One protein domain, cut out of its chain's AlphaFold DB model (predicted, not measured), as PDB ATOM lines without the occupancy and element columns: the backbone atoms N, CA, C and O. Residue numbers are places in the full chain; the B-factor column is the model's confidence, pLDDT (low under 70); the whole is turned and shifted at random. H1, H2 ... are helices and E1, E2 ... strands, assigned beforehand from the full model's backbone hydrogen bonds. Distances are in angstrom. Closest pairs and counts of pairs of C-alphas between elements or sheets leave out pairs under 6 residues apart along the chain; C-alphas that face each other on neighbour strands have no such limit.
ATOM      1  N   SER A 239     142.240 165.272 162.116       95.31
ATOM      2  CA  SER A 239     141.532 165.928 163.220       95.31
ATOM      3  C   SER A 239     142.333 167.102 163.785       95.31
ATOM      4  O   SER A 239     143.505 166.963 164.141       95.31
ATOM      5  N   CYS A 240     141.685 168.262 163.873       96.69
ATOM      6  CA  CYS A 240     142.205 169.490 164.459       96.69
ATOM      7  C   CYS A 240     141.164 170.128 165.394       96.69
ATOM      8  O   CYS A 240     139.953 169.958 165.230       96.69
ATOM      9  N   ILE A 241     141.627 170.948 166.338       97.19
ATOM     10  CA  ILE A 241     140.755 171.786 167.174       97.19
ATOM     11  C   ILE A 241     140.939 173.252 166.793       97.19
ATOM     12  O   ILE A 241     142.053 173.772 166.802       97.19
ATOM     13  N   LEU A 242     139.840 173.940 166.489       96.88
ATOM     14  CA  LEU A 242     139.824 175.388 166.326       96.88
ATOM     15  C   LEU A 242     139.370 176.050 167.631       96.88
ATOM     16  O   LEU A 242     138.224 175.904 168.053       96.88
ATOM     17  N   GLU A 243     140.254 176.830 168.245       95.62
ATOM     18  CA  GLU A 243     139.959 177.627 169.435       95.62
ATOM     19  C   GLU A 243     139.688 179.091 169.076       95.62
ATOM     20  O   GLU A 243     140.334 179.667 168.198       95.62
ATOM     21  N   ARG A 244     138.777 179.730 169.815       93.44
ATOM     22  CA  ARG A 244     138.464 181.160 169.715       93.44
ATOM     23  C   ARG A 244     138.830 181.878 171.013       93.44
ATOM     24  O   ARG A 244     138.030 181.946 171.944       93.44
ATOM     25  N   GLN A 245     140.019 182.475 171.068       90.44
ATOM     26  CA  GLN A 245     140.473 183.231 172.236       90.44
ATOM     27  C   GLN A 245     140.058 184.707 172.142       90.44
ATOM     28  O   GLN A 245     140.324 185.395 171.156       90.44
ATOM     29  N   LYS A 246     139.432 185.237 173.196       84.56
ATOM     30  CA  LYS A 246     139.180 186.678 173.355       84.56
ATOM     31  C   LYS A 246     140.499 187.378 173.697       84.56
ATOM     32  O   LYS A 246     141.102 187.049 174.715       84.56
ATOM     33  N   ARG A 247     140.951 188.346 172.890       78.69
ATOM     34  CA  ARG A 247     142.140 189.144 173.236       78.69
ATOM     35  C   ARG A 247     141.754 190.252 174.221       78.69
ATOM     36  O   ARG A 247     140.753 190.939 174.021       78.69
ATOM     37  N   GLY A 248     142.550 190.432 175.274       65.75
ATOM     38  CA  GLY A 248     142.458 191.605 176.144       65.75
ATOM     39  C   GLY A 248     142.962 192.852 175.412       65.75
ATOM     40  O   GLY A 248     144.012 192.805 174.773       65.75
ATOM     41  N   GLY A 249     142.210 193.951 175.474       68.06
ATOM     42  CA  GLY A 249     142.567 195.218 174.830       68.06
ATOM     43  C   GLY A 249     141.356 196.090 174.487       68.06
ATOM     44  O   GLY A 249     140.210 195.652 174.583       68.06
ATOM     45  N   LEU A 250     141.624 197.327 174.054       55.84
ATOM     46  CA  LEU A 250     140.609 198.343 173.719       55.84
ATOM     47  C   LEU A 250     139.647 197.926 172.594       55.84
ATOM     48  O   LEU A 250     138.517 198.401 172.538       55.84
ATOM     49  N   MET A 251     140.067 197.019 171.709       56.12
ATOM     50  CA  MET A 251     139.180 196.386 170.734       56.12
ATOM     51  C   MET A 251     138.923 194.936 171.144       56.12
ATOM     52  O   MET A 251     139.863 194.145 171.221       56.12
ATOM     53  N   LYS A 252     137.643 194.579 171.334       56.31
ATOM     54  CA  LYS A 252     137.157 193.211 171.613       56.31
ATOM     55  C   LYS A 252     137.336 192.290 170.388       56.31
ATOM     56  O   LYS A 252     136.359 191.821 169.812       56.31
ATOM     57  N   LYS A 253     138.579 192.070 169.957       75.25
ATOM     58  CA  LYS A 253     138.929 191.184 168.841       75.25
ATOM     59  C   LYS A 253     139.138 189.760 169.352       75.25
ATOM     60  O   LYS A 253     139.797 189.543 170.369       75.25
ATOM     61  N   TYR A 254     138.596 188.797 168.618       81.62
ATOM     62  CA  TYR A 254     138.902 187.385 168.814       81.62
ATOM     63  C   TYR A 254     140.094 186.988 167.940       81.62
ATOM     64  O   TYR A 254     140.252 187.477 166.820       81.62
ATOM     65  N   GLU A 255     140.922 186.105 168.475       88.31
ATOM     66  CA  GLU A 255     141.962 185.371 167.768       88.31
ATOM     67  C   GLU A 255     141.462 183.939 167.579       88.31
ATOM     68  O   GLU A 255     141.020 183.305 168.539       88.31
ATOM     69  N   LEU A 256     141.500 183.444 166.345       90.00
ATOM     70  CA  LEU A 256     141.213 182.046 166.035       90.00
ATOM     71  C   LEU A 256     142.538 181.290 165.935       90.00
ATOM     72  O   LEU A 256     143.475 181.808 165.329       90.00
ATOM     73  N   ARG A 257     142.634 180.097 166.525       91.94
ATOM     74  CA  ARG A 257     143.849 179.266 166.525       91.94
ATOM     75  C   ARG A 257     143.527 177.830 166.160       91.94
ATOM     76  O   ARG A 257     142.733 177.203 166.854       91.94
ATOM     77  N   LEU A 258     144.162 177.311 165.113       92.88
ATOM     78  CA  LEU A 258     144.110 175.890 164.797       92.88
ATOM     79  C   LEU A 258     145.177 175.154 165.598       92.88
ATOM     80  O   LEU A 258     146.347 175.543 165.563       92.88
ATOM     81  N   ARG A 259     144.773 174.087 166.280       92.50
ATOM     82  CA  ARG A 259     145.655 173.108 166.903       92.50
ATOM     83  C   ARG A 259     145.593 171.793 166.149       92.50
ATOM     84  O   ARG A 259     144.504 171.357 165.783       92.50
ATOM     85  N   ASP A 260     146.753 171.187 165.937       92.38
ATOM     86  CA  ASP A 260     146.858 169.817 165.432       92.38
ATOM     87  C   ASP A 260     146.520 168.775 166.519       92.38
ATOM     88  O   ASP A 260     146.248 169.111 167.678       92.38
ATOM     89  N   SER A 261     146.561 167.495 166.147       91.19
ATOM     90  CA  SER A 261     146.388 166.353 167.054       91.19
ATOM     91  C   SER A 261     147.416 166.297 168.193       91.19
ATOM     92  O   SER A 261     147.139 165.703 169.232       91.19
ATOM     93  N   ASN A 262     148.567 166.963 168.048       91.38
ATOM     94  CA  ASN A 262     149.599 167.095 169.078       91.38
ATOM     95  C   ASN A 262     149.374 168.331 169.973       91.38
ATOM     96  O   ASN A 262     150.280 168.751 170.697       91.38
ATOM     97  N   ASN A 263     148.181 168.940 169.919       89.69
ATOM     98  CA  ASN A 263     147.779 170.131 170.674       89.69
ATOM     99  C   ASN A 263     148.631 171.389 170.373       89.69
ATOM    100  O   ASN A 263     148.567 172.393 171.094       89.69
ATOM    101  N   LYS A 264     149.421 171.369 169.293       89.25
ATOM    102  CA  LYS A 264     150.306 172.459 168.886       89.25
ATOM    103  C   LYS A 264     149.560 173.419 167.969       89.25
ATOM    104  O   LYS A 264     148.916 173.015 167.006       89.25
ATOM    105  N   ILE A 265     149.690 174.719 168.237       87.00
ATOM    106  CA  ILE A 265     149.100 175.761 167.389       87.00
ATOM    107  C   ILE A 265     149.851 175.792 166.052       87.00
ATOM    108  O   ILE A 265     151.036 176.132 166.020       87.00
ATOM    109  N   THR A 266     149.157 175.476 164.957       86.75
ATOM    110  CA  THR A 266     149.691 175.441 163.584       86.75
ATOM    111  C   THR A 266     149.399 176.729 162.817       86.75
ATOM    112  O   THR A 266     150.274 177.245 162.120       86.75
ATOM    113  N   TYR A 267     148.213 177.309 163.009       88.75
ATOM    114  CA  TYR A 267     147.806 178.576 162.397       88.75
ATOM    115  C   TYR A 267     147.062 179.463 163.391       88.75
ATOM    116  O   TYR A 267     146.358 178.979 164.278       88.75
ATOM    117  N   SER A 268     147.181 180.775 163.210       89.19
ATOM    118  CA  SER A 268     146.339 181.770 163.868       89.19
ATOM    119  C   SER A 268     145.725 182.727 162.849       89.19
ATOM    120  O   SER A 268     146.284 182.968 161.779       89.19
ATOM    121  N   ALA A 269     144.543 183.257 163.157       88.31
ATOM    122  CA  ALA A 269     143.859 184.244 162.336       88.31
ATOM    123  C   ALA A 269     143.350 185.405 163.184       88.31
ATOM    124  O   ALA A 269     142.735 185.224 164.240       88.31
ATOM    125  N   PHE A 270     143.573 186.611 162.669       85.12
ATOM    126  CA  PHE A 270     143.171 187.861 163.301       85.12
ATOM    127  C   PHE A 270     142.283 188.652 162.353       85.12
ATOM    128  O   PHE A 270     142.632 188.851 161.187       85.12
ATOM    129  N   GLN A 271     141.165 189.167 162.865       82.56
ATOM    130  CA  GLN A 271     140.351 190.120 162.120       82.56
ATOM    131  C   GLN A 271     141.094 191.461 162.046       82.56
ATOM    132  O   GLN A 271     141.176 192.207 163.031       82.56
ATOM    133  N   TYR A 272     141.668 191.763 160.884       72.44
ATOM    134  CA  TYR A 272     142.369 193.019 160.636       72.44
ATOM    135  C   TYR A 272     141.345 194.153 160.502       72.44
ATOM    136  O   TYR A 272     141.340 195.087 161.310       72.44
ATOM    137  N   ASP A 273     140.403 193.968 159.578       72.62
ATOM    138  CA  ASP A 273     139.263 194.838 159.284       72.62
ATOM    139  C   ASP A 273     137.959 194.011 159.267       72.62
ATOM    140  O   ASP A 273     137.997 192.780 159.212       72.62
ATOM    141  N   ARG A 274     136.791 194.668 159.281       72.69
ATOM    142  CA  ARG A 274     135.453 194.049 159.228       72.69
ATOM    143  C   ARG A 274     135.316 192.988 158.127       72.69
ATOM    144  O   ARG A 274     134.546 192.052 158.305       72.69
ATOM    145  N   LYS A 275     136.056 193.125 157.018       75.25
ATOM    146  CA  LYS A 275     136.005 192.240 155.838       75.25
ATOM    147  C   LYS A 275     137.302 191.464 155.556       75.25
ATOM    148  O   LYS A 275     137.437 190.896 154.473       75.25
ATOM    149  N   LEU A 276     138.279 191.468 156.466       78.19
ATOM    150  CA  LEU A 276     139.597 190.886 156.197       78.19
ATOM    151  C   LEU A 276     140.157 190.170 157.425       78.19
ATOM    152  O   LEU A 276     140.443 190.799 158.447       78.19
ATOM    153  N   TYR A 277     140.379 188.865 157.281       82.31
ATOM    154  CA  TYR A 277     141.163 188.078 158.227       82.31
ATOM    155  C   TYR A 277     142.548 187.827 157.643       82.31
ATOM    156  O   TYR A 277     142.692 187.426 156.488       82.31
ATOM    157  N   GLN A 278     143.574 188.057 158.457       83.25
ATOM    158  CA  GLN A 278     144.940 187.676 158.131       83.25
ATOM    159  C   GLN A 278     145.236 186.338 158.806       83.25
ATOM    160  O   GLN A 278     145.175 186.265 160.037       83.25
ATOM    161  N   ILE A 279     145.556 185.312 158.015       83.50
ATOM    162  CA  ILE A 279     146.096 184.043 158.510       83.50
ATOM    163  C   ILE A 279     147.605 184.217 158.713       83.50
ATOM    164  O   ILE A 279     148.284 184.915 157.955       83.50
ATOM    165  N   GLN A 280     148.132 183.589 159.756       84.88
ATOM    166  CA  GLN A 280     149.557 183.472 160.021       84.88
ATOM    167  C   GLN A 280     149.868 182.022 160.392       84.88
ATOM    168  O   GLN A 280     149.193 181.422 161.229       84.88
ATOM    169  N   LYS A 281     150.907 181.457 159.777       82.62
ATOM    170  CA  LYS A 281     151.459 180.160 160.172       82.62
ATOM    171  C   LYS A 281     152.214 180.337 161.484       82.62
ATOM    172  O   LYS A 281     153.159 181.124 161.571       82.62
ATOM    173  N   SER A 282     151.782 179.626 162.515       76.31
ATOM    174  CA  SER A 282     152.404 179.662 163.833       76.31
ATOM    175  C   SER A 282     153.776 178.995 163.754       76.31
ATOM    176  O   SER A 282     153.893 177.782 163.575       76.31
ATOM    177  N   ARG A 283     154.846 179.787 163.877       63.06
ATOM    178  CA  ARG A 283     156.176 179.223 164.130       63.06
ATOM    179  C   ARG A 283     156.257 178.853 165.602       63.06
ATOM    180  O   ARG A 283     156.074 179.721 166.453       63.06
ATOM    181  N   ASN A 284     156.580 177.587 165.879       54.72
ATOM    182  CA  ASN A 284     156.865 177.087 167.223       54.72
ATOM    183  C   ASN A 284     158.000 177.920 167.840       54.72
ATOM    184  O   ASN A 284     159.176 177.696 167.565       54.72
ATOM    185  N   LYS A 285     157.629 178.909 168.650       51.81
ATOM    186  CA  LYS A 285     158.534 179.709 169.464       51.81
ATOM    187  C   LYS A 285     158.099 179.555 170.908       51.81
ATOM    188  O   LYS A 285     157.309 180.351 171.414       51.81
ATOM    189  N   ASN A 286     158.632 178.529 171.557       46.09
ATOM    190  CA  ASN A 286     158.659 178.492 173.010       46.09
ATOM    191  C   ASN A 286     159.380 179.779 173.458       46.09
ATOM    192  O   ASN A 286     160.515 180.011 173.052       46.09
ATOM    193  N   ALA A 301     148.860 184.180 153.828       56.47
ATOM    194  CA  ALA A 301     147.516 183.958 153.331       56.47
ATOM    195  C   ALA A 301     146.513 184.957 153.949       56.47
ATOM    196  O   ALA A 301     146.524 185.258 155.151       56.47
ATOM    197  N   LYS A 302     145.624 185.490 153.113       59.59
ATOM    198  CA  LYS A 302     144.601 186.481 153.478       59.59
ATOM    199  C   LYS A 302     143.234 185.932 153.093       59.59
ATOM    200  O   LYS A 302     143.040 185.512 151.957       59.59
ATOM    201  N   ILE A 303     142.267 185.996 154.009       58.91
ATOM    202  CA  ILE A 303     140.864 185.706 153.694       58.91
ATOM    203  C   ILE A 303     140.153 187.032 153.447       58.91
ATOM    204  O   ILE A 303     139.890 187.789 154.389       58.91
ATOM    205  N   LYS A 304     139.836 187.320 152.185       63.12
ATOM    206  CA  LYS A 304     139.075 188.514 151.799       63.12
ATOM    207  C   LYS A 304     137.593 188.163 151.749       63.12
ATOM    208  O   LYS A 304     137.191 187.222 151.065       63.12
ATOM    209  N   PHE A 305     136.773 188.951 152.431       55.41
ATOM    210  CA  PHE A 305     135.322 188.818 152.388       55.41
ATOM    211  C   PHE A 305     134.713 189.804 151.384       55.41
ATOM    212  O   PHE A 305     134.916 191.018 151.481       55.41
ATOM    213  N   ASN A 306     133.916 189.296 150.443       55.69
ATOM    214  CA  ASN A 306     133.075 190.110 149.575       55.69
ATOM    215  C   ASN A 306     131.602 190.006 150.009       55.69
ATOM    216  O   ASN A 306     130.848 189.143 149.551       55.69
ATOM    217  N   MET A 307     131.192 190.935 150.882       46.50
ATOM    218  CA  MET A 307     129.850 190.935 151.490       46.50
ATOM    219  C   MET A 307     128.703 191.051 150.479       46.50
ATOM    220  O   MET A 307     127.582 190.698 150.818       46.50
ATOM    221  N   ALA A 308     128.949 191.548 149.260       39.88
ATOM    222  CA  ALA A 308     127.891 191.776 148.273       39.88
ATOM    223  C   ALA A 308     127.182 190.481 147.828       39.88
ATOM    224  O   ALA A 308     126.070 190.537 147.309       39.88
ATOM    225  N   HIS A 309     127.817 189.319 148.028       52.97
ATOM    226  CA  HIS A 309     127.326 188.030 147.534       52.97
ATOM    227  C   HIS A 309     127.544 186.855 148.507       52.97
ATOM    228  O   HIS A 309     127.474 185.710 148.072       52.97
ATOM    229  N   ASN A 310     127.856 187.105 149.787       62.28
ATOM    230  CA  ASN A 310     128.299 186.071 150.746       62.28
ATOM    231  C   ASN A 310     129.469 185.207 150.221       62.28
ATOM    232  O   ASN A 310     129.538 184.005 150.486       62.28
ATOM    233  N   LYS A 311     130.371 185.832 149.449       75.69
ATOM    234  CA  LYS A 311     131.539 185.194 148.834       75.69
ATOM    235  C   LYS A 311     132.778 185.445 149.684       75.69
ATOM    236  O   LYS A 311     133.064 186.591 150.046       75.69
ATOM    237  N   TYR A 312     133.544 184.395 149.932       72.06
ATOM    238  CA  TYR A 312     134.819 184.439 150.639       72.06
ATOM    239  C   TYR A 312     135.889 183.837 149.747       72.06
ATOM    240  O   TYR A 312     135.627 182.910 148.982       72.06
ATOM    241  N   LEU A 313     137.086 184.394 149.842       69.88
ATOM    242  CA  LEU A 313     138.220 184.008 149.021       69.88
ATOM    243  C   LEU A 313     139.438 183.877 149.926       69.88
ATOM    244  O   LEU A 313     139.773 184.816 150.657       69.88
ATOM    245  N   ILE A 314     140.071 182.709 149.886       71.31
ATOM    246  CA  ILE A 314     141.362 182.455 150.524       71.31
ATOM    247  C   ILE A 314     142.422 182.727 149.460       71.31
ATOM    248  O   ILE A 314     142.371 182.112 148.399       71.31
ATOM    249  N   PHE A 315     143.361 183.634 149.724       75.62
ATOM    250  CA  PHE A 315     144.429 183.985 148.786       75.62
ATOM    251  C   PHE A 315     145.812 183.868 149.414       75.62
ATOM    252  O   PHE A 315     145.951 184.139 150.608       75.62
ATOM    253  N   ASP A 316     146.825 183.635 148.583       68.81
ATOM    254  CA  ASP A 316     148.229 183.922 148.888       68.81
ATOM    255  C   ASP A 316     148.836 184.753 147.748       68.81
ATOM    256  O   ASP A 316     148.672 184.399 146.584       68.81
ATOM    257  N   ASP A 317     149.420 185.906 148.086       61.12
ATOM    258  CA  ASP A 317     150.005 186.906 147.171       61.12
ATOM    259  C   ASP A 317     149.379 186.965 145.753       61.12
ATOM    260  O   ASP A 317     150.016 186.740 144.727       61.12
ATOM    261  N   GLU A 318     148.082 187.308 145.737       71.94
ATOM    262  CA  GLU A 318     147.193 187.498 144.567       71.94
ATOM    263  C   GLU A 318     146.665 186.227 143.875       71.94
ATOM    264  O   GLU A 318     145.767 186.324 143.040       71.94
ATOM    265  N   THR A 319     147.123 185.039 144.263       81.88
ATOM    266  CA  THR A 319     146.561 183.751 143.810       81.88
ATOM    267  C   THR A 319     145.341 183.369 144.646       81.88
ATOM    268  O   THR A 319     145.356 183.570 145.862       81.88
ATOM    269  N   GLU A 320     144.275 182.832 144.040       87.81
ATOM    270  CA  GLU A 320     143.131 182.308 144.803       87.81
ATOM    271  C   GLU A 320     143.344 180.819 145.093       87.81
ATOM    272  O   GLU A 320     143.575 180.024 144.187       87.81
ATOM    273  N   LEU A 321     143.251 180.435 146.365       88.81
ATOM    274  CA  LEU A 321     143.446 179.058 146.822       88.81
ATOM    275  C   LEU A 321     142.125 178.312 147.021       88.81
ATOM    276  O   LEU A 321     142.079 177.091 146.904       88.81
ATOM    277  N   ALA A 322     141.063 179.046 147.356       91.75
ATOM    278  CA  ALA A 322     139.707 178.525 147.454       91.75
ATOM    279  C   ALA A 322     138.671 179.654 147.371       91.75
ATOM    280  O   ALA A 322     138.876 180.743 147.922       91.75
ATOM    281  N   GLY A 323     137.530 179.353 146.756       92.50
ATOM    282  CA  GLY A 323     136.320 180.164 146.795       92.50
ATOM    283  C   GLY A 323     135.238 179.500 147.631       92.50
ATOM    284  O   GLY A 323     134.993 178.307 147.496       92.50
ATOM    285  N   ILE A 324     134.585 180.272 148.497       92.75
ATOM    286  CA  ILE A 324     133.514 179.788 149.374       92.75
ATOM    287  C   ILE A 324     132.283 180.669 149.183       92.75
ATOM    288  O   ILE A 324     132.384 181.900 149.190       92.75
ATOM    289  N   ALA A 325     131.116 180.047 149.061       92.44
ATOM    290  CA  ALA A 325     129.827 180.718 148.966       92.44
ATOM    291  C   ALA A 325     128.876 180.221 150.057       92.44
ATOM    292  O   ALA A 325     128.676 179.016 150.199       92.44
ATOM    293  N   PHE A 326     128.250 181.141 150.798       90.75
ATOM    294  CA  PHE A 326     127.223 180.793 151.786       90.75
ATOM    295  C   PHE A 326     125.827 181.232 151.343       90.75
ATOM    296  O   PHE A 326     125.527 182.424 151.203       90.75
ATOM    297  N   PHE A 327     124.936 180.255 151.214       88.50
ATOM    298  CA  PHE A 327     123.543 180.454 150.839       88.50
ATOM    299  C   PHE A 327     122.694 180.517 152.118       88.50
ATOM    300  O   PHE A 327     122.680 179.553 152.891       88.50
ATOM    301  N   PRO A 328     122.023 181.651 152.395       82.25
ATOM    302  CA  PRO A 328     121.268 181.825 153.627       82.25
ATOM    303  C   PRO A 328     120.034 180.921 153.653       82.25
ATOM    304  O   PRO A 328     119.411 180.654 152.629       82.25
ATOM    305  N   GLU A 329     119.647 180.523 154.860       82.50
ATOM    306  CA  GLU A 329     118.532 179.613 155.133       82.50
ATOM    307  C   GLU A 329     117.182 180.066 154.548       82.50
ATOM    308  O   GLU A 329     116.363 179.234 154.158       82.50
ATOM    309  N   SER A 330     116.982 181.378 154.390       79.81
ATOM    310  CA  SER A 330     115.805 181.962 153.735       79.81
ATOM    311  C   SER A 330     115.641 181.555 152.266       79.81
ATOM    312  O   SER A 330     114.527 181.599 151.755       79.81
ATOM    313  N   ARG A 331     116.715 181.130 151.585       75.75
ATOM    314  CA  ARG A 331     116.659 180.573 150.221       75.75
ATOM    315  C   ARG A 331     116.419 179.060 150.190       75.75
ATOM    316  O   ARG A 331     116.234 178.508 149.115       75.75
ATOM    317  N   LEU A 332     116.465 178.392 151.345       69.88
ATOM    318  CA  LEU A 332     116.606 176.935 151.465       69.88
ATOM    319  C   LEU A 332     115.483 176.282 152.290       69.88
ATOM    320  O   LEU A 332     115.572 175.104 152.634       69.88
ATOM    321  N   GLY A 333     114.429 177.034 152.626       75.38
ATOM    322  CA  GLY A 333     113.230 176.503 153.284       75.38
ATOM    323  C   GLY A 333     113.492 175.931 154.681       75.38
ATOM    324  O   GLY A 333     113.073 174.816 154.973       75.38
ATOM    325  N   ASN A 334     114.206 176.671 155.535       70.88
ATOM    326  CA  ASN A 334     114.527 176.288 156.922       70.88
ATOM    327  C   ASN A 334     115.401 175.021 157.084       70.88
ATOM    328  O   ASN A 334     115.534 174.475 158.185       70.88
ATOM    329  N   LYS A 335     116.079 174.584 156.015       73.88
ATOM    330  CA  LYS A 335     117.070 173.491 156.037       73.88
ATOM    331  C   LYS A 335     118.467 173.935 156.515       73.88
ATOM    332  O   LYS A 335     119.436 173.209 156.337       73.88
ATOM    333  N   GLY A 336     118.602 175.105 157.147       79.88
ATOM    334  CA  GLY A 336     119.895 175.677 157.545       79.88
ATOM    335  C   GLY A 336     120.619 176.435 156.425       79.88
ATOM    336  O   GLY A 336     120.068 176.679 155.354       79.88
ATOM    337  N   ARG A 337     121.862 176.853 156.701       87.50
ATOM    338  CA  ARG A 337     122.751 177.558 155.759       87.50
ATOM    339  C   ARG A 337     123.505 176.518 154.920       87.50
ATOM    340  O   ARG A 337     124.136 175.649 155.511       87.50
ATOM    341  N   ARG A 338     123.494 176.625 153.586       89.25
ATOM    342  CA  ARG A 338     124.362 175.820 152.697       89.25
ATOM    343  C   ARG A 338     125.693 176.542 152.486       89.25
ATOM    344  O   ARG A 338     125.728 177.773 152.429       89.25
ATOM    345  N   MET A 339     126.767 175.775 152.362       93.50
ATOM    346  CA  MET A 339     128.102 176.228 151.986       93.50
ATOM    347  C   MET A 339     128.550 175.459 150.742       93.50
ATOM    348  O   MET A 339     128.501 174.232 150.742       93.50
ATOM    349  N   ASN A 340     129.012 176.173 149.719       93.75
ATOM    350  CA  ASN A 340     129.731 175.585 148.590       93.75
ATOM    351  C   ASN A 340     131.197 176.003 148.690       93.75
ATOM    352  O   ASN A 340     131.490 177.153 149.032       93.75
ATOM    353  N   LEU A 341     132.099 175.088 148.360       93.75
ATOM    354  CA  LEU A 341     133.541 175.297 148.297       93.75
ATOM    355  C   LEU A 341     134.031 174.898 146.902       93.75
ATOM    356  O   LEU A 341     133.634 173.864 146.372       93.75
ATOM    357  N   VAL A 342     134.906 175.717 146.329       93.19
ATOM    358  CA  VAL A 342     135.563 175.475 145.041       93.19
ATOM    359  C   VAL A 342     137.063 175.661 145.217       93.19
ATOM    360  O   VAL A 342     137.504 176.674 145.768       93.19
ATOM    361  N   ILE A 343     137.842 174.683 144.763       92.12
ATOM    362  CA  ILE A 343     139.309 174.655 144.840       92.12
ATOM    363  C   ILE A 343     139.845 174.357 143.436       92.12
ATOM    364  O   ILE A 343     139.290 173.488 142.769       92.12
ATOM    365  N   PRO A 344     140.889 175.044 142.948       91.06
ATOM    366  CA  PRO A 344     141.465 174.736 141.647       91.06
ATOM    367  C   PRO A 344     142.191 173.389 141.673       91.06
ATOM    368  O   PRO A 344     142.851 173.047 142.651       91.06
ATOM    369  N   VAL A 345     142.089 172.636 140.578       90.06
ATOM    370  CA  VAL A 345     142.853 171.392 140.384       90.06
ATOM    371  C   VAL A 345     144.347 171.710 140.260       90.06
ATOM    372  O   VAL A 345     145.183 171.033 140.852       90.06
ATOM    373  N   ASN A 346     144.673 172.790 139.542       84.88
ATOM    374  CA  ASN A 346     146.039 173.236 139.289       84.88
ATOM    375  C   ASN A 346     146.363 174.514 140.075       84.88
ATOM    376  O   ASN A 346     145.634 175.505 139.999       84.88
ATOM    377  N   PHE A 347     147.494 174.515 140.781       81.25
ATOM    378  CA  PHE A 347     148.011 175.676 141.507       81.25
ATOM    379  C   PHE A 347     149.264 176.245 140.817       81.25
ATOM    380  O   PHE A 347     150.074 175.469 140.314       81.25
ATOM    381  N   PRO A 348     149.483 177.576 140.842       81.00
ATOM    382  CA  PRO A 348     148.613 178.606 141.411       81.00
ATOM    383  C   PRO A 348     147.464 179.000 140.468       81.00
ATOM    384  O   PRO A 348     147.683 179.233 139.282       81.00
ATOM    385  N   PHE A 349     146.257 179.191 141.007       87.00
ATOM    386  CA  PHE A 349     145.154 179.767 140.237       87.00
ATOM    387  C   PHE A 349     145.161 181.298 140.317       87.00
ATOM    388  O   PHE A 349     145.184 181.890 141.402       87.00
ATOM    389  N   LYS A 350     145.113 181.944 139.150       88.69
ATOM    390  CA  LYS A 350     144.925 183.390 138.992       88.69
ATOM    391  C   LYS A 350     143.727 183.615 138.062       88.69
ATOM    392  O   LYS A 350     143.739 183.078 136.958       88.69
ATOM    393  N   PRO A 351     142.697 184.371 138.477       85.56
ATOM    394  CA  PRO A 351     141.510 184.585 137.662       85.56
ATOM    395  C   PRO A 351     141.790 185.670 136.619       85.56
ATOM    396  O   PRO A 351     142.294 186.738 136.970       85.56
ATOM    397  N   ASN A 352     141.401 185.462 135.357       85.06
ATOM    398  CA  ASN A 352     141.585 186.487 134.318       85.06
ATOM    399  C   ASN A 352     140.576 187.645 134.461       85.06
ATOM    400  O   ASN A 352     140.716 188.694 133.835       85.06
ATOM    401  N   GLY A 353     139.559 187.486 135.316       84.19
ATOM    402  CA  GLY A 353     138.580 188.524 135.625       84.19
ATOM    403  C   GLY A 353     137.710 188.202 136.844       84.19
ATOM    404  O   GLY A 353     137.726 187.103 137.391       84.19
ATOM    405  N   LYS A 354     136.888 189.170 137.273       81.62
ATOM    406  CA  LYS A 354     135.996 189.036 138.451       81.62
ATOM    407  C   LYS A 354     134.939 187.925 138.309       81.62
ATOM    408  O   LYS A 354     134.406 187.450 139.314       81.62
ATOM    409  N   THR A 355     134.616 187.559 137.072       82.75
ATOM    410  CA  THR A 355     133.720 186.458 136.698       82.75
ATOM    411  C   THR A 355     134.350 185.090 136.950       82.75
ATOM    412  O   THR A 355     133.649 184.193 137.403       82.75
ATOM    413  N   GLU A 356     135.663 184.956 136.744       85.81
ATOM    414  CA  GLU A 356     136.421 183.704 136.903       85.81
ATOM    415  C   GLU A 356     136.964 183.470 138.319       85.81
ATOM    416  O   GLU A 356     137.498 182.405 138.606       85.81
ATOM    417  N   SER A 357     136.839 184.449 139.220       89.38
ATOM    418  CA  SER A 357     137.180 184.264 140.637       89.38
ATOM    419  C   SER A 357     136.430 183.053 141.210       89.38
ATOM    420  O   SER A 357     135.213 182.936 141.036       89.38
ATOM    421  N   LEU A 358     137.128 182.186 141.947       90.75
ATOM    422  CA  LEU A 358     136.614 180.962 142.570       90.75
ATOM    423  C   LEU A 358     135.382 181.236 143.433       90.75
ATOM    424  O   LEU A 358     134.482 180.412 143.531       90.75
ATOM    425  N   GLY A 359     135.306 182.411 144.059       89.00
ATOM    426  CA  GLY A 359     134.145 182.833 144.845       89.00
ATOM    427  C   GLY A 359     132.918 183.118 143.974       89.00
ATOM    428  O   GLY A 359     131.787 182.970 144.428       89.00
ATOM    429  N   THR A 360     133.108 183.518 142.715       88.56
ATOM    430  CA  THR A 360     132.034 183.576 141.717       88.56
ATOM    431  C   THR A 360     131.667 182.188 141.213       88.56
ATOM    432  O   THR A 360     130.474 181.888 141.201       88.56
ATOM    433  N   VAL A 361     132.651 181.328 140.933       89.88
ATOM    434  CA  VAL A 361     132.419 179.920 140.567       89.88
ATOM    435  C   VAL A 361     131.637 179.178 141.666       89.88
ATOM    436  O   VAL A 361     130.648 178.521 141.372       89.88
ATOM    437  N   ALA A 362     131.963 179.382 142.947       90.81
ATOM    438  CA  ALA A 362     131.268 178.774 144.088       90.81
ATOM    439  C   ALA A 362     129.792 179.196 144.241       90.81
ATOM    440  O   ALA A 362     129.012 178.490 144.882       90.81
ATOM    441  N   VAL A 363     129.394 180.338 143.661       89.12
ATOM    442  CA  VAL A 363     127.990 180.792 143.620       89.12
ATOM    443  C   VAL A 363     127.236 180.247 142.401       89.12
ATOM    444  O   VAL A 363     126.007 180.237 142.418       89.12
ATOM    445  N   ALA A 364     127.929 179.780 141.359       85.06
ATOM    446  CA  ALA A 364     127.288 179.177 140.198       85.06
ATOM    447  C   ALA A 364     126.707 177.803 140.574       85.06
ATOM    448  O   ALA A 364     127.421 176.814 140.723       85.06
ATOM    449  N   GLU A 365     125.386 177.733 140.755       66.75
ATOM    450  CA  GLU A 365     124.703 176.486 141.103       66.75
ATOM    451  C   GLU A 365     124.682 175.516 139.907       66.75
ATOM    452  O   GLU A 365     123.767 175.539 139.087       66.75
ATOM    453  N   LYS A 366     125.705 174.652 139.836       63.62
ATOM    454  CA  LYS A 366     125.783 173.393 139.061       63.62
ATOM    455  C   LYS A 366     125.524 173.437 137.546       63.62
ATOM    456  O   LYS A 366     125.372 172.370 136.964       63.62
ATOM    457  N   ARG A 367     125.470 174.600 136.886       51.28
ATOM    458  CA  ARG A 367     125.106 174.628 135.453       51.28
ATOM    459  C   ARG A 367     126.150 174.026 134.515       51.28
ATOM    460  O   ARG A 367     125.731 173.337 133.603       51.28
ATOM    461  N   ASP A 368     127.436 174.173 134.823       63.50
ATOM    462  CA  ASP A 368     128.526 173.388 134.240       63.50
ATOM    463  C   ASP A 368     129.615 173.235 135.314       63.50
ATOM    464  O   ASP A 368     130.065 174.235 135.883       63.50
ATOM    465  N   MET A 369     130.010 172.002 135.653       75.94
ATOM    466  CA  MET A 369     131.177 171.769 136.514       75.94
ATOM    467  C   MET A 369     132.431 171.881 135.649       75.94
ATOM    468  O   MET A 369     132.754 170.969 134.896       75.94
ATOM    469  N   ASP A 370     133.111 173.020 135.735       86.06
ATOM    470  CA  ASP A 370     134.335 173.275 134.981       86.06
ATOM    471  C   ASP A 370     135.459 172.362 135.516       86.06
ATOM    472  O   ASP A 370     135.805 172.460 136.700       86.06
ATOM    473  N   PRO A 371     136.050 171.483 134.680       88.88
ATOM    474  CA  PRO A 371     137.013 170.468 135.117       88.88
ATOM    475  C   PRO A 371     138.318 171.053 135.676       88.88
ATOM    476  O   PRO A 371     139.143 170.319 136.215       88.88
ATOM    477  N   ARG A 372     138.524 172.375 135.590       90.31
ATOM    478  CA  ARG A 372     139.631 173.080 136.250       90.31
ATOM    479  C   ARG A 372     139.461 173.189 137.768       90.31
ATOM    480  O   ARG A 372     140.418 173.593 138.437       90.31
ATOM    481  N   PHE A 373     138.295 172.849 138.327       91.62
ATOM    482  CA  PHE A 373     138.016 172.973 139.759       91.62
ATOM    483  C   PHE A 373     137.409 171.710 140.382       91.62
ATOM    484  O   PHE A 373     136.534 171.060 139.816       91.62
ATOM    485  N   PHE A 374     137.807 171.433 141.622       91.31
ATOM    486  CA  PHE A 374     137.084 170.547 142.524       91.31
ATOM    487  C   PHE A 374     135.947 171.314 143.207       91.31
ATOM    488  O   PHE A 374     136.154 172.404 143.753       91.31
ATOM    489  N   TYR A 375     134.754 170.720 143.203       92.56
ATOM    490  CA  TYR A 375     133.536 171.272 143.795       92.56
ATOM    491  C   TYR A 375     133.117 170.449 145.011       92.56
ATOM    492  O   TYR A 375     133.029 169.225 144.934       92.56
ATOM    493  N   PHE A 376     132.789 171.130 146.108       93.88
ATOM    494  CA  PHE A 376     132.299 170.501 147.331       93.88
ATOM    495  C   PHE A 376     131.039 171.213 147.831       93.88
ATOM    496  O   PHE A 376     131.004 172.441 147.951       93.88
ATOM    497  N   ASP A 377     130.004 170.435 148.140       93.75
ATOM    498  CA  ASP A 377     128.696 170.907 148.604       93.75
ATOM    499  C   ASP A 377     128.496 170.540 150.079       93.75
ATOM    500  O   ASP A 377     128.835 169.438 150.512       93.75
ATOM    501  N   SER A 378     127.898 171.430 150.873       94.56
ATOM    502  CA  SER A 378     127.554 171.088 152.255       94.56
ATOM    503  C   SER A 378     126.366 170.131 152.335       94.56
ATOM    504  O   SER A 378     125.293 170.450 151.812       94.56
ATOM    505  N   LYS A 379     126.505 169.038 153.092       93.00
ATOM    506  CA  LYS A 379     125.389 168.158 153.453       93.00
ATOM    507  C   LYS A 379     124.318 168.955 154.211       93.00
ATOM    508  O   LYS A 379     124.625 169.705 155.139       93.00
ATOM    509  N   TYR A 380     123.054 168.778 153.831       90.69
ATOM    510  CA  TYR A 380     121.928 169.330 154.585       90.69
ATOM    511  C   TYR A 380     121.698 168.547 155.887       90.69
ATOM    512  O   TYR A 380     121.884 167.331 155.902       90.69
ATOM    513  N   PRO A 381     121.248 169.204 156.970       91.25
ATOM    514  CA  PRO A 381     120.710 168.494 158.116       91.25
ATOM    515  C   PRO A 381     119.425 167.752 157.725       91.25
ATOM    516  O   PRO A 381     118.595 168.254 156.963       91.25
ATOM    517  N   GLU A 382     119.250 166.577 158.304       90.69
ATOM    518  CA  GLU A 382     118.101 165.692 158.143       90.69
ATOM    519  C   GLU A 382     117.140 165.878 159.328       90.69
ATOM    520  O   GLU A 382     117.553 166.300 160.414       90.69
ATOM    521  N   LYS A 383     115.843 165.609 159.134       89.69
ATOM    522  CA  LYS A 383     114.842 165.724 160.205       89.69
ATOM    523  C   LYS A 383     114.631 164.355 160.856       89.69
ATOM    524  O   LYS A 383     114.110 163.452 160.214       89.69
ATOM    525  N   VAL A 384     114.985 164.230 162.134       90.44
ATOM    526  CA  VAL A 384     114.774 163.026 162.949       90.44
ATOM    527  C   VAL A 384     113.838 163.385 164.102       90.44
ATOM    528  O   VAL A 384     114.173 164.188 164.979       90.44
ATOM    529  N   GLY A 385     112.614 162.853 164.056       90.31
ATOM    530  CA  GLY A 385     111.504 163.341 164.877       90.31
ATOM    531  C   GLY A 385     111.243 164.828 164.614       90.31
ATOM    532  O   GLY A 385     111.060 165.247 163.469       90.31
ATOM    533  N   ASP A 386     111.280 165.648 165.666       88.38
ATOM    534  CA  ASP A 386     111.149 167.111 165.570       88.38
ATOM    535  C   ASP A 386     112.477 167.871 165.523       88.38
ATOM    536  O   ASP A 386     112.493 169.103 165.477       88.38
ATOM    537  N   LYS A 387     113.608 167.161 165.502       88.19
ATOM    538  CA  LYS A 387     114.938 167.770 165.540       88.19
ATOM    539  C   LYS A 387     115.609 167.684 164.177       88.19
ATOM    540  O   LYS A 387     115.538 166.672 163.489       88.19
ATOM    541  N   TRP A 388     116.297 168.757 163.810       89.75
ATOM    542  CA  TRP A 388     117.199 168.761 162.665       89.75
ATOM    543  C   TRP A 388     118.598 168.376 163.142       89.75
ATOM    544  O   TRP A 388     119.145 169.031 164.037       89.75
ATOM    545  N   VAL A 389     119.165 167.330 162.553       91.31
ATOM    546  CA  VAL A 389     120.470 166.762 162.911       91.31
ATOM    547  C   VAL A 389     121.358 166.634 161.678       91.31
ATOM    548  O   VAL A 389     120.879 166.472 160.562       91.31
ATOM    549  N   MET A 390     122.665 166.734 161.869       90.81
ATOM    550  CA  MET A 390     123.680 166.523 160.846       90.81
ATOM    551  C   MET A 390     124.484 165.284 161.237       90.81
ATOM    552  O   MET A 390     125.074 165.246 162.315       90.81
ATOM    553  N   PHE A 391     124.464 164.270 160.375       86.19
ATOM    554  CA  PHE A 391     125.142 162.997 160.605       86.19
ATOM    555  C   PHE A 391     126.599 163.021 160.135       86.19
ATOM    556  O   PHE A 391     126.870 163.480 159.023       86.19
ATOM    557  N   THR A 392     127.497 162.453 160.942       80.69
ATOM    558  CA  THR A 392     128.904 162.186 160.594       80.69
ATOM    559  C   THR A 392     129.301 160.786 161.018       80.69
ATOM    560  O   THR A 392     129.486 160.520 162.206       80.69
ATOM    561  N   GLY A 393     129.392 159.875 160.049       78.88
ATOM    562  CA  GLY A 393     129.537 158.449 160.327       78.88
ATOM    563  C   GLY A 393     128.396 157.957 161.221       78.88
ATOM    564  O   GLY A 393     127.248 157.907 160.789       78.88
ATOM    565  N   ARG A 394     128.723 157.624 162.476       77.56
ATOM    566  CA  ARG A 394     127.788 157.122 163.502       77.56
ATOM    567  C   ARG A 394     127.389 158.173 164.555       77.56
ATOM    568  O   ARG A 394     126.691 157.840 165.508       77.56
ATOM    569  N   ASP A 395     127.836 159.418 164.406       82.81
ATOM    570  CA  ASP A 395     127.465 160.531 165.286       82.81
ATOM    571  C   ASP A 395     126.339 161.368 164.661       82.81
ATOM    572  O   ASP A 395     126.351 161.641 163.459       82.81
ATOM    573  N   ALA A 396     125.412 161.855 165.490       87.50
ATOM    574  CA  ALA A 396     124.393 162.826 165.098       87.50
ATOM    575  C   ALA A 396     124.580 164.134 165.881       87.50
ATOM    576  O   ALA A 396     124.462 164.171 167.102       87.50
ATOM    577  N   VAL A 397     124.849 165.238 165.185       90.75
ATOM    578  CA  VAL A 397     125.051 166.551 165.815       90.75
ATOM    579  C   VAL A 397     123.836 167.440 165.567       90.75
ATOM    580  O   VAL A 397     123.337 167.522 164.447       90.75
ATOM    581  N   LEU A 398     123.356 168.152 166.589       90.44
ATOM    582  CA  LEU A 398     122.266 169.118 166.426       90.44
ATOM    583  C   LEU A 398     122.588 170.181 165.358       90.44
ATOM    584  O   LEU A 398     123.714 170.683 165.264       90.44
ATOM    585  N   LYS A 399     121.573 170.564 164.572       89.38
ATOM    586  CA  LYS A 399     121.655 171.661 163.597       89.38
ATOM    587  C   LYS A 399     122.121 172.951 164.278       89.38
ATOM    588  O   LYS A 399     121.521 173.428 165.236       89.38
ATOM    589  N   SER A 400     123.153 173.567 163.712       90.56
ATOM    590  CA  SER A 400     123.684 174.863 164.134       90.56
ATOM    591  C   SER A 400     124.178 175.619 162.910       90.56
ATOM    592  O   SER A 400     124.729 175.020 161.994       90.56
ATOM    593  N   HIS A 401     124.071 176.948 162.920       90.25
ATOM    594  CA  HIS A 401     124.625 177.813 161.869       90.25
ATOM    595  C   HIS A 401     126.167 177.770 161.776       90.25
ATOM    596  O   HIS A 401     126.746 178.389 160.881       90.25
ATOM    597  N   LYS A 402     126.828 177.096 162.729       92.81
ATOM    598  CA  LYS A 402     128.263 176.796 162.710       92.81
ATOM    599  C   LYS A 402     128.580 175.366 162.272       92.81
ATOM    600  O   LYS A 402     129.734 175.140 161.966       92.81
ATOM    601  N   ASN A 403     127.626 174.436 162.243       94.38
ATOM    602  CA  ASN A 403     127.916 173.027 161.963       94.38
ATOM    603  C   ASN A 403     127.844 172.756 160.454       94.38
ATOM    604  O   ASN A 403     126.827 173.063 159.832       94.38
ATOM    605  N   PHE A 404     128.913 172.201 159.880       95.25
ATOM    606  CA  PHE A 404     129.030 171.907 158.450       95.25
ATOM    607  C   PHE A 404     129.737 170.574 158.211       95.25
ATOM    608  O   PHE A 404     130.739 170.274 158.851       95.25
ATOM    609  N   VAL A 405     129.256 169.843 157.210       95.50
ATOM    610  CA  VAL A 405     129.938 168.719 156.562       95.50
ATOM    611  C   VAL A 405     129.986 169.060 155.081       95.50
ATOM    612  O   VAL A 405     128.929 169.324 154.512       95.50
ATOM    613  N   LEU A 406     131.166 169.098 154.467       95.12
ATOM    614  CA  LEU A 406     131.320 169.197 153.015       95.12
ATOM    615  C   LEU A 406     131.547 167.809 152.430       95.12
ATOM    616  O   LEU A 406     132.397 167.060 152.919       95.12
ATOM    617  N   LEU A 407     130.819 167.519 151.358       94.12
ATOM    618  CA  LEU A 407     130.964 166.313 150.559       94.12
ATOM    619  C   LEU A 407     131.562 166.657 149.191       94.12
ATOM    620  O   LEU A 407     131.306 167.742 148.661       94.12
ATOM    621  N   ASP A 408     132.337 165.736 148.624       92.00
ATOM    622  CA  ASP A 408     132.728 165.780 147.212       92.00
ATOM    623  C   ASP A 408     131.581 165.345 146.278       92.00
ATOM    624  O   ASP A 408     130.456 165.060 146.703       92.00
ATOM    625  N   THR A 409     131.864 165.290 144.978       88.94
ATOM    626  CA  THR A 409     130.933 164.831 143.935       88.94
ATOM    627  C   THR A 409     130.540 163.356 144.042       88.94
ATOM    628  O   THR A 409     129.554 162.958 143.426       88.94
ATOM    629  N   HIS A 410     131.273 162.555 144.818       89.12
ATOM    630  CA  HIS A 410     131.010 161.134 145.062       89.12
ATOM    631  C   HIS A 410     130.301 160.888 146.408       89.12
ATOM    632  O   HIS A 410     129.937 159.755 146.710       89.12
ATOM    633  N   GLY A 411     130.073 161.937 147.207       89.75
ATOM    634  CA  GLY A 411     129.451 161.851 148.528       89.75
ATOM    635  C   GLY A 411     130.429 161.586 149.678       89.75
ATOM    636  O   GLY A 411     129.985 161.457 150.820       89.75
ATOM    637  N   ASN A 412     131.740 161.542 149.422       90.81
ATOM    638  CA  ASN A 412     132.750 161.363 150.463       90.81
ATOM    639  C   ASN A 412     132.882 162.634 151.302       90.81
ATOM    640  O   ASN A 412     132.911 163.746 150.770       90.81
ATOM    641  N   CYS A 413     133.040 162.486 152.616       92.62
ATOM    642  CA  CYS A 413     133.295 163.626 153.488       92.62
ATOM    643  C   CYS A 413     134.721 164.159 153.294       92.62
ATOM    644  O   CYS A 413     135.691 163.434 153.505       92.62
ATOM    645  N   VAL A 414     134.857 165.445 152.955       95.06
ATOM    646  CA  VAL A 414     136.167 166.105 152.787       95.06
ATOM    647  C   VAL A 414     136.495 167.107 153.888       95.06
ATOM    648  O   VAL A 414     137.662 167.441 154.092       95.06
ATOM    649  N   PHE A 415     135.490 167.607 154.605       96.06
ATOM    650  CA  PHE A 415     135.663 168.584 155.677       96.06
ATOM    651  C   PHE A 415     134.476 168.542 156.631       96.06
ATOM    652  O   PHE A 415     133.326 168.601 156.203       96.06
ATOM    653  N   GLU A 416     134.759 168.528 157.927       95.88
ATOM    654  CA  GLU A 416     133.769 168.628 158.987       95.88
ATOM    655  C   GLU A 416     134.116 169.770 159.931       95.88
ATOM    656  O   GLU A 416     135.275 169.965 160.303       95.88
ATOM    657  N   PHE A 417     133.096 170.479 160.393       96.69
ATOM    658  CA  PHE A 417     133.249 171.522 161.388       96.69
ATOM    659  C   PHE A 417     132.076 171.501 162.364       96.69
ATOM    660  O   PHE A 417     130.930 171.694 161.958       96.69
ATOM    661  N   PHE A 418     132.359 171.327 163.657       95.25
ATOM    662  CA  PHE A 418     131.342 171.270 164.711       95.25
ATOM    663  C   PHE A 418     131.679 172.143 165.907       95.25
ATOM    664  O   PHE A 418     132.787 172.110 166.441       95.25
ATOM    665  N   LYS A 419     130.677 172.877 166.394       94.56
ATOM    666  CA  LYS A 419     130.731 173.554 167.694       94.56
ATOM    667  C   LYS A 419     130.782 172.511 168.817       94.56
ATOM    668  O   LYS A 419     129.820 171.770 168.987       94.56
ATOM    669  N   MET A 420     131.852 172.514 169.613       92.56
ATOM    670  CA  MET A 420     131.928 171.744 170.865       92.56
ATOM    671  C   MET A 420     131.521 172.615 172.060       92.56
ATOM    672  O   MET A 420     130.724 172.205 172.893       92.56
ATOM    673  N   SER A 421     132.013 173.855 172.113       93.31
ATOM    674  CA  SER A 421     131.631 174.882 173.096       93.31
ATOM    675  C   SER A 421     131.490 176.245 172.405       93.31
ATOM    676  O   SER A 421     131.604 176.347 171.184       93.31
ATOM    677  N   SER A 422     131.234 177.333 173.133       89.81
ATOM    678  CA  SER A 422     131.224 178.678 172.539       89.81
ATOM    679  C   SER A 422     132.575 179.098 171.957       89.81
ATOM    680  O   SER A 422     132.606 179.953 171.070       89.81
ATOM    681  N   ASN A 423     133.682 178.516 172.432       93.19
ATOM    682  CA  ASN A 423     135.043 178.920 172.071       93.19
ATOM    683  C   ASN A 423     135.941 177.770 171.583       93.19
ATOM    684  O   ASN A 423     137.119 178.016 171.332       93.19
ATOM    685  N   SER A 424     135.411 176.555 171.420       95.44
ATOM    686  CA  SER A 424     136.145 175.402 170.889       95.44
ATOM    687  C   SER A 424     135.301 174.619 169.885       95.44
ATOM    688  O   SER A 424     134.099 174.410 170.086       95.44
ATOM    689  N   PHE A 425     135.929 174.221 168.781       96.44
ATOM    690  CA  PHE A 425     135.277 173.637 167.614       96.44
ATOM    691  C   PHE A 425     136.130 172.479 167.075       96.44
ATOM    692  O   PHE A 425     137.341 172.633 166.915       96.44
ATOM    693  N   ARG A 426     135.507 171.331 166.786       96.00
ATOM    694  CA  ARG A 426     136.140 170.208 166.077       96.00
ATOM    695  C   ARG A 426     136.227 170.582 164.602       96.00
ATOM    696  O   ARG A 426     135.212 170.979 164.033       96.00
ATOM    697  N   LEU A 427     137.408 170.469 164.003       97.12
ATOM    698  CA  LEU A 427     137.647 170.700 162.582       97.12
ATOM    699  C   LEU A 427     138.387 169.481 162.034       97.12
ATOM    700  O   LEU A 427     139.576 169.318 162.292       97.12
ATOM    701  N   ASN A 428     137.687 168.639 161.281       96.12
ATOM    702  CA  ASN A 428     138.289 167.497 160.598       96.12
ATOM    703  C   ASN A 428     138.418 167.836 159.111       96.12
ATOM    704  O   ASN A 428     137.513 168.449 158.545       96.12
ATOM    705  N   HIS A 429     139.508 167.452 158.449       95.62
ATOM    706  CA  HIS A 429     139.644 167.662 157.007       95.62
ATOM    707  C   HIS A 429     140.370 166.514 156.309       95.62
ATOM    708  O   HIS A 429     141.249 165.873 156.874       95.62
ATOM    709  N   SER A 430     140.007 166.262 155.056       94.12
ATOM    710  CA  SER A 430     140.693 165.304 154.198       94.12
ATOM    711  C   SER A 430     142.137 165.759 153.936       94.12
ATOM    712  O   SER A 430     142.378 166.972 153.860       94.12
ATOM    713  N   PRO A 431     143.101 164.834 153.757       89.00
ATOM    714  CA  PRO A 431     144.466 165.173 153.345       89.00
ATOM    715  C   PRO A 431     144.545 165.930 152.007       89.00
ATOM    716  O   PRO A 431     145.527 166.633 151.782       89.00
ATOM    717  N   TYR A 432     143.520 165.853 151.145       84.69
ATOM    718  CA  TYR A 432     143.452 166.645 149.906       84.69
ATOM    719  C   TYR A 432     143.219 168.144 150.160       84.69
ATOM    720  O   TYR A 432     143.534 168.977 149.312       84.69
ATOM    721  N   LEU A 433     142.700 168.513 151.336       90.06
ATOM    722  CA  LEU A 433     142.631 169.903 151.773       90.06
ATOM    723  C   LEU A 433     143.906 170.256 152.535       90.06
ATOM    724  O   LEU A 433     144.186 169.692 153.595       90.06
ATOM    725  N   SER A 434     144.650 171.252 152.049       89.19
ATOM    726  CA  SER A 434     145.772 171.777 152.827       89.19
ATOM    727  C   SER A 434     145.258 172.315 154.176       89.19
ATOM    728  O   SER A 434     144.207 172.970 154.212       89.19
ATOM    729  N   PRO A 435     145.991 172.126 155.293       89.38
ATOM    730  CA  PRO A 435     145.571 172.629 156.604       89.38
ATOM    731  C   PRO A 435     145.278 174.140 156.625       89.38
ATOM    732  O   PRO A 435     144.471 174.609 157.422       89.38
ATOM    733  N   MET A 436     145.896 174.908 155.723       87.62
ATOM    734  CA  MET A 436     145.647 176.340 155.559       87.62
ATOM    735  C   MET A 436     144.296 176.640 154.887       87.62
ATOM    736  O   MET A 436     143.599 177.558 155.323       87.62
ATOM    737  N   ILE A 437     143.902 175.867 153.867       91.38
ATOM    738  CA  ILE A 437     142.566 175.958 153.256       91.38
ATOM    739  C   ILE A 437     141.508 175.524 154.275       91.38
ATOM    740  O   ILE A 437     140.557 176.266 154.515       91.38
ATOM    741  N   ALA A 438     141.716 174.388 154.950       94.44
ATOM    742  CA  ALA A 438     140.824 173.891 155.998       94.44
ATOM    743  C   ALA A 438     140.639 174.920 157.133       94.44
ATOM    744  O   ALA A 438     139.511 175.236 157.519       94.44
ATOM    745  N   PHE A 439     141.730 175.537 157.603       93.50
ATOM    746  CA  PHE A 439     141.675 176.639 158.563       93.50
ATOM    747  C   PHE A 439     140.897 177.846 158.029       93.50
ATOM    748  O   PHE A 439     140.068 178.403 158.746       93.50
ATOM    749  N   GLY A 440     141.126 178.251 156.777       91.81
ATOM    750  CA  GLY A 440     140.427 179.384 156.174       91.81
ATOM    751  C   GLY A 440     138.921 179.153 156.007       91.81
ATOM    752  O   GLY A 440     138.143 180.074 156.264       91.81
ATOM    753  N   ILE A 441     138.495 177.924 155.691       94.25
ATOM    754  CA  ILE A 441     137.079 177.521 155.722       94.25
ATOM    755  C   ILE A 441     136.540 177.671 157.149       94.25
ATOM    756  O   ILE A 441     135.551 178.380 157.358       94.25
ATOM    757  N   GLY A 442     137.241 177.111 158.143       94.81
ATOM    758  CA  GLY A 442     136.907 177.243 159.563       94.81
ATOM    759  C   GLY A 442     136.753 178.698 160.023       94.81
ATOM    760  O   GLY A 442     135.787 179.027 160.705       94.81
ATOM    761  N   VAL A 443     137.646 179.599 159.600       91.56
ATOM    762  CA  VAL A 443     137.555 181.043 159.881       91.56
ATOM    763  C   VAL A 443     136.357 181.683 159.171       91.56
ATOM    764  O   VAL A 443     135.645 182.471 159.794       91.56
ATOM    765  N   SER A 444     136.092 181.337 157.905       90.44
ATOM    766  CA  SER A 444     134.968 181.899 157.134       90.44
ATOM    767  C   SER A 444     133.606 181.631 157.787       90.44
ATOM    768  O   SER A 444     132.728 182.489 157.756       90.44
ATOM    769  N   ILE A 445     133.462 180.497 158.483       92.50
ATOM    770  CA  ILE A 445     132.248 180.109 159.210       92.50
ATOM    771  C   ILE A 445     131.920 181.078 160.370       92.50
ATOM    772  O   ILE A 445     130.754 181.167 160.775       92.50
ATOM    773  N   PHE A 446     132.890 181.833 160.907       88.00
ATOM    774  CA  PHE A 446     132.660 182.829 161.973       88.00
ATOM    775  C   PHE A 446     132.097 184.161 161.490       88.00
ATOM    776  O   PHE A 446     131.580 184.903 162.327       88.00
TER     777      PHE A 446
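This is residues 239 to 286 and 301 to 446 of the 447 residues of an uncharacterized protein of Tritrichomonas foetus (UniProt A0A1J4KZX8). The domain is a closed barrel of twelve antiparallel strands, wrapped round one helix, H2, the last element along the chain. A small sheet of three strands, E10 to E12, sits outside the barrel near E13 and E14, and the short H1 packs on the outside of the wall at E7. The printed part has 194 residues with fifteen named strands and two named helices, in the order E1 to E8, H1, E9 to E15, H2; the class is mostly strand. Round the ring run E1 to E9, E13, E14, E15 and back to E1. The whole is compact, with a radius of gyration of the C-alphas of 16.5 A and spans of 48 by 47 by 32 A.

E1, residues 239 to 246, E2, residues 254 to 259, E3, residues 265 to 273, and E4, residues 276 to 281, form a meander, each strand the antiparallel neighbour of the one before and each successive pair a hairpin; within hydrogen-bond range are N 243 and O 257, 2.9 A, N 258 and O 267, 2.9 A, and N 270 and O 278, 3.1 A. E5, residues 302 to 306, is the antiparallel neighbour of E4, with N 303 and O 277 at 2.9 A. E5, E6, residues 311 to 316, E7, residues 319 to 327, and E8, residues 338 to 344, form a second meander of hairpins, with N 304 and O 313 at 2.9 A, N 312 and O 324 at 2.8 A, and N 325 and O 340 at 2.9 A. H1, residues 358 to 361, is on the barrel, outside it, at a height over the sheet of 5.7 A; its closest C-alphas to E7 are Gly 359 and Gly 323, 4.0 A. E9, residues 373 to 378, is antiparallel to E8, with N 376 and O 341 at 2.9 A. E10, residues 382 to 384, E11, residues 387 to 392, and E12, residues 395 to 398, form a meander of hairpins, with N 382 and O 389 at 2.8 A and N 390 and O 397 at 2.8 A. E13, residues 404 to 407, is antiparallel to E9, with N 407 and O 377 at 2.9 A. E13, E14, residues 413 to 419, and E15, residues 424 to 429, form the last meander of hairpins, with N 406 and O 415 at 2.8 A and N 416 and O 428 at 2.8 A; E15 and E1 close the ring, with N 240 and O 427 at 2.8 A. The barrel curls round H2, residues 435 to 444, whose C-alpha 438 is 6.4 A from that of His 429 in E15, their closest pair. In H2 every O i to N i+4 pair is within hydrogen-bond range; H1 is too short for such a pair.

E1 begins at C-alpha 239 (141.532, 165.928, 163.220) and is 23.2 A long. E3 measures 22.9 A, E7 24.3 A and E8 20.4 A. H2, 14.1 A long, ends at C-alpha 444 (134.968, 181.899, 157.134).

The C-alphas farthest apart, of Asn 286 and Arg 367, are 50.5 A apart. Residues 287 to 300 are not printed, and C-alphas 286 and 301 are 23.3 A apart across the cut. The links E8 to H1 and H1 to E9 are long. Mean pLDDT of the printed part is 84.1; 27 residues are under 70, among them 248 to 252, 283 to 286, 301 to 310 and 365 to 368.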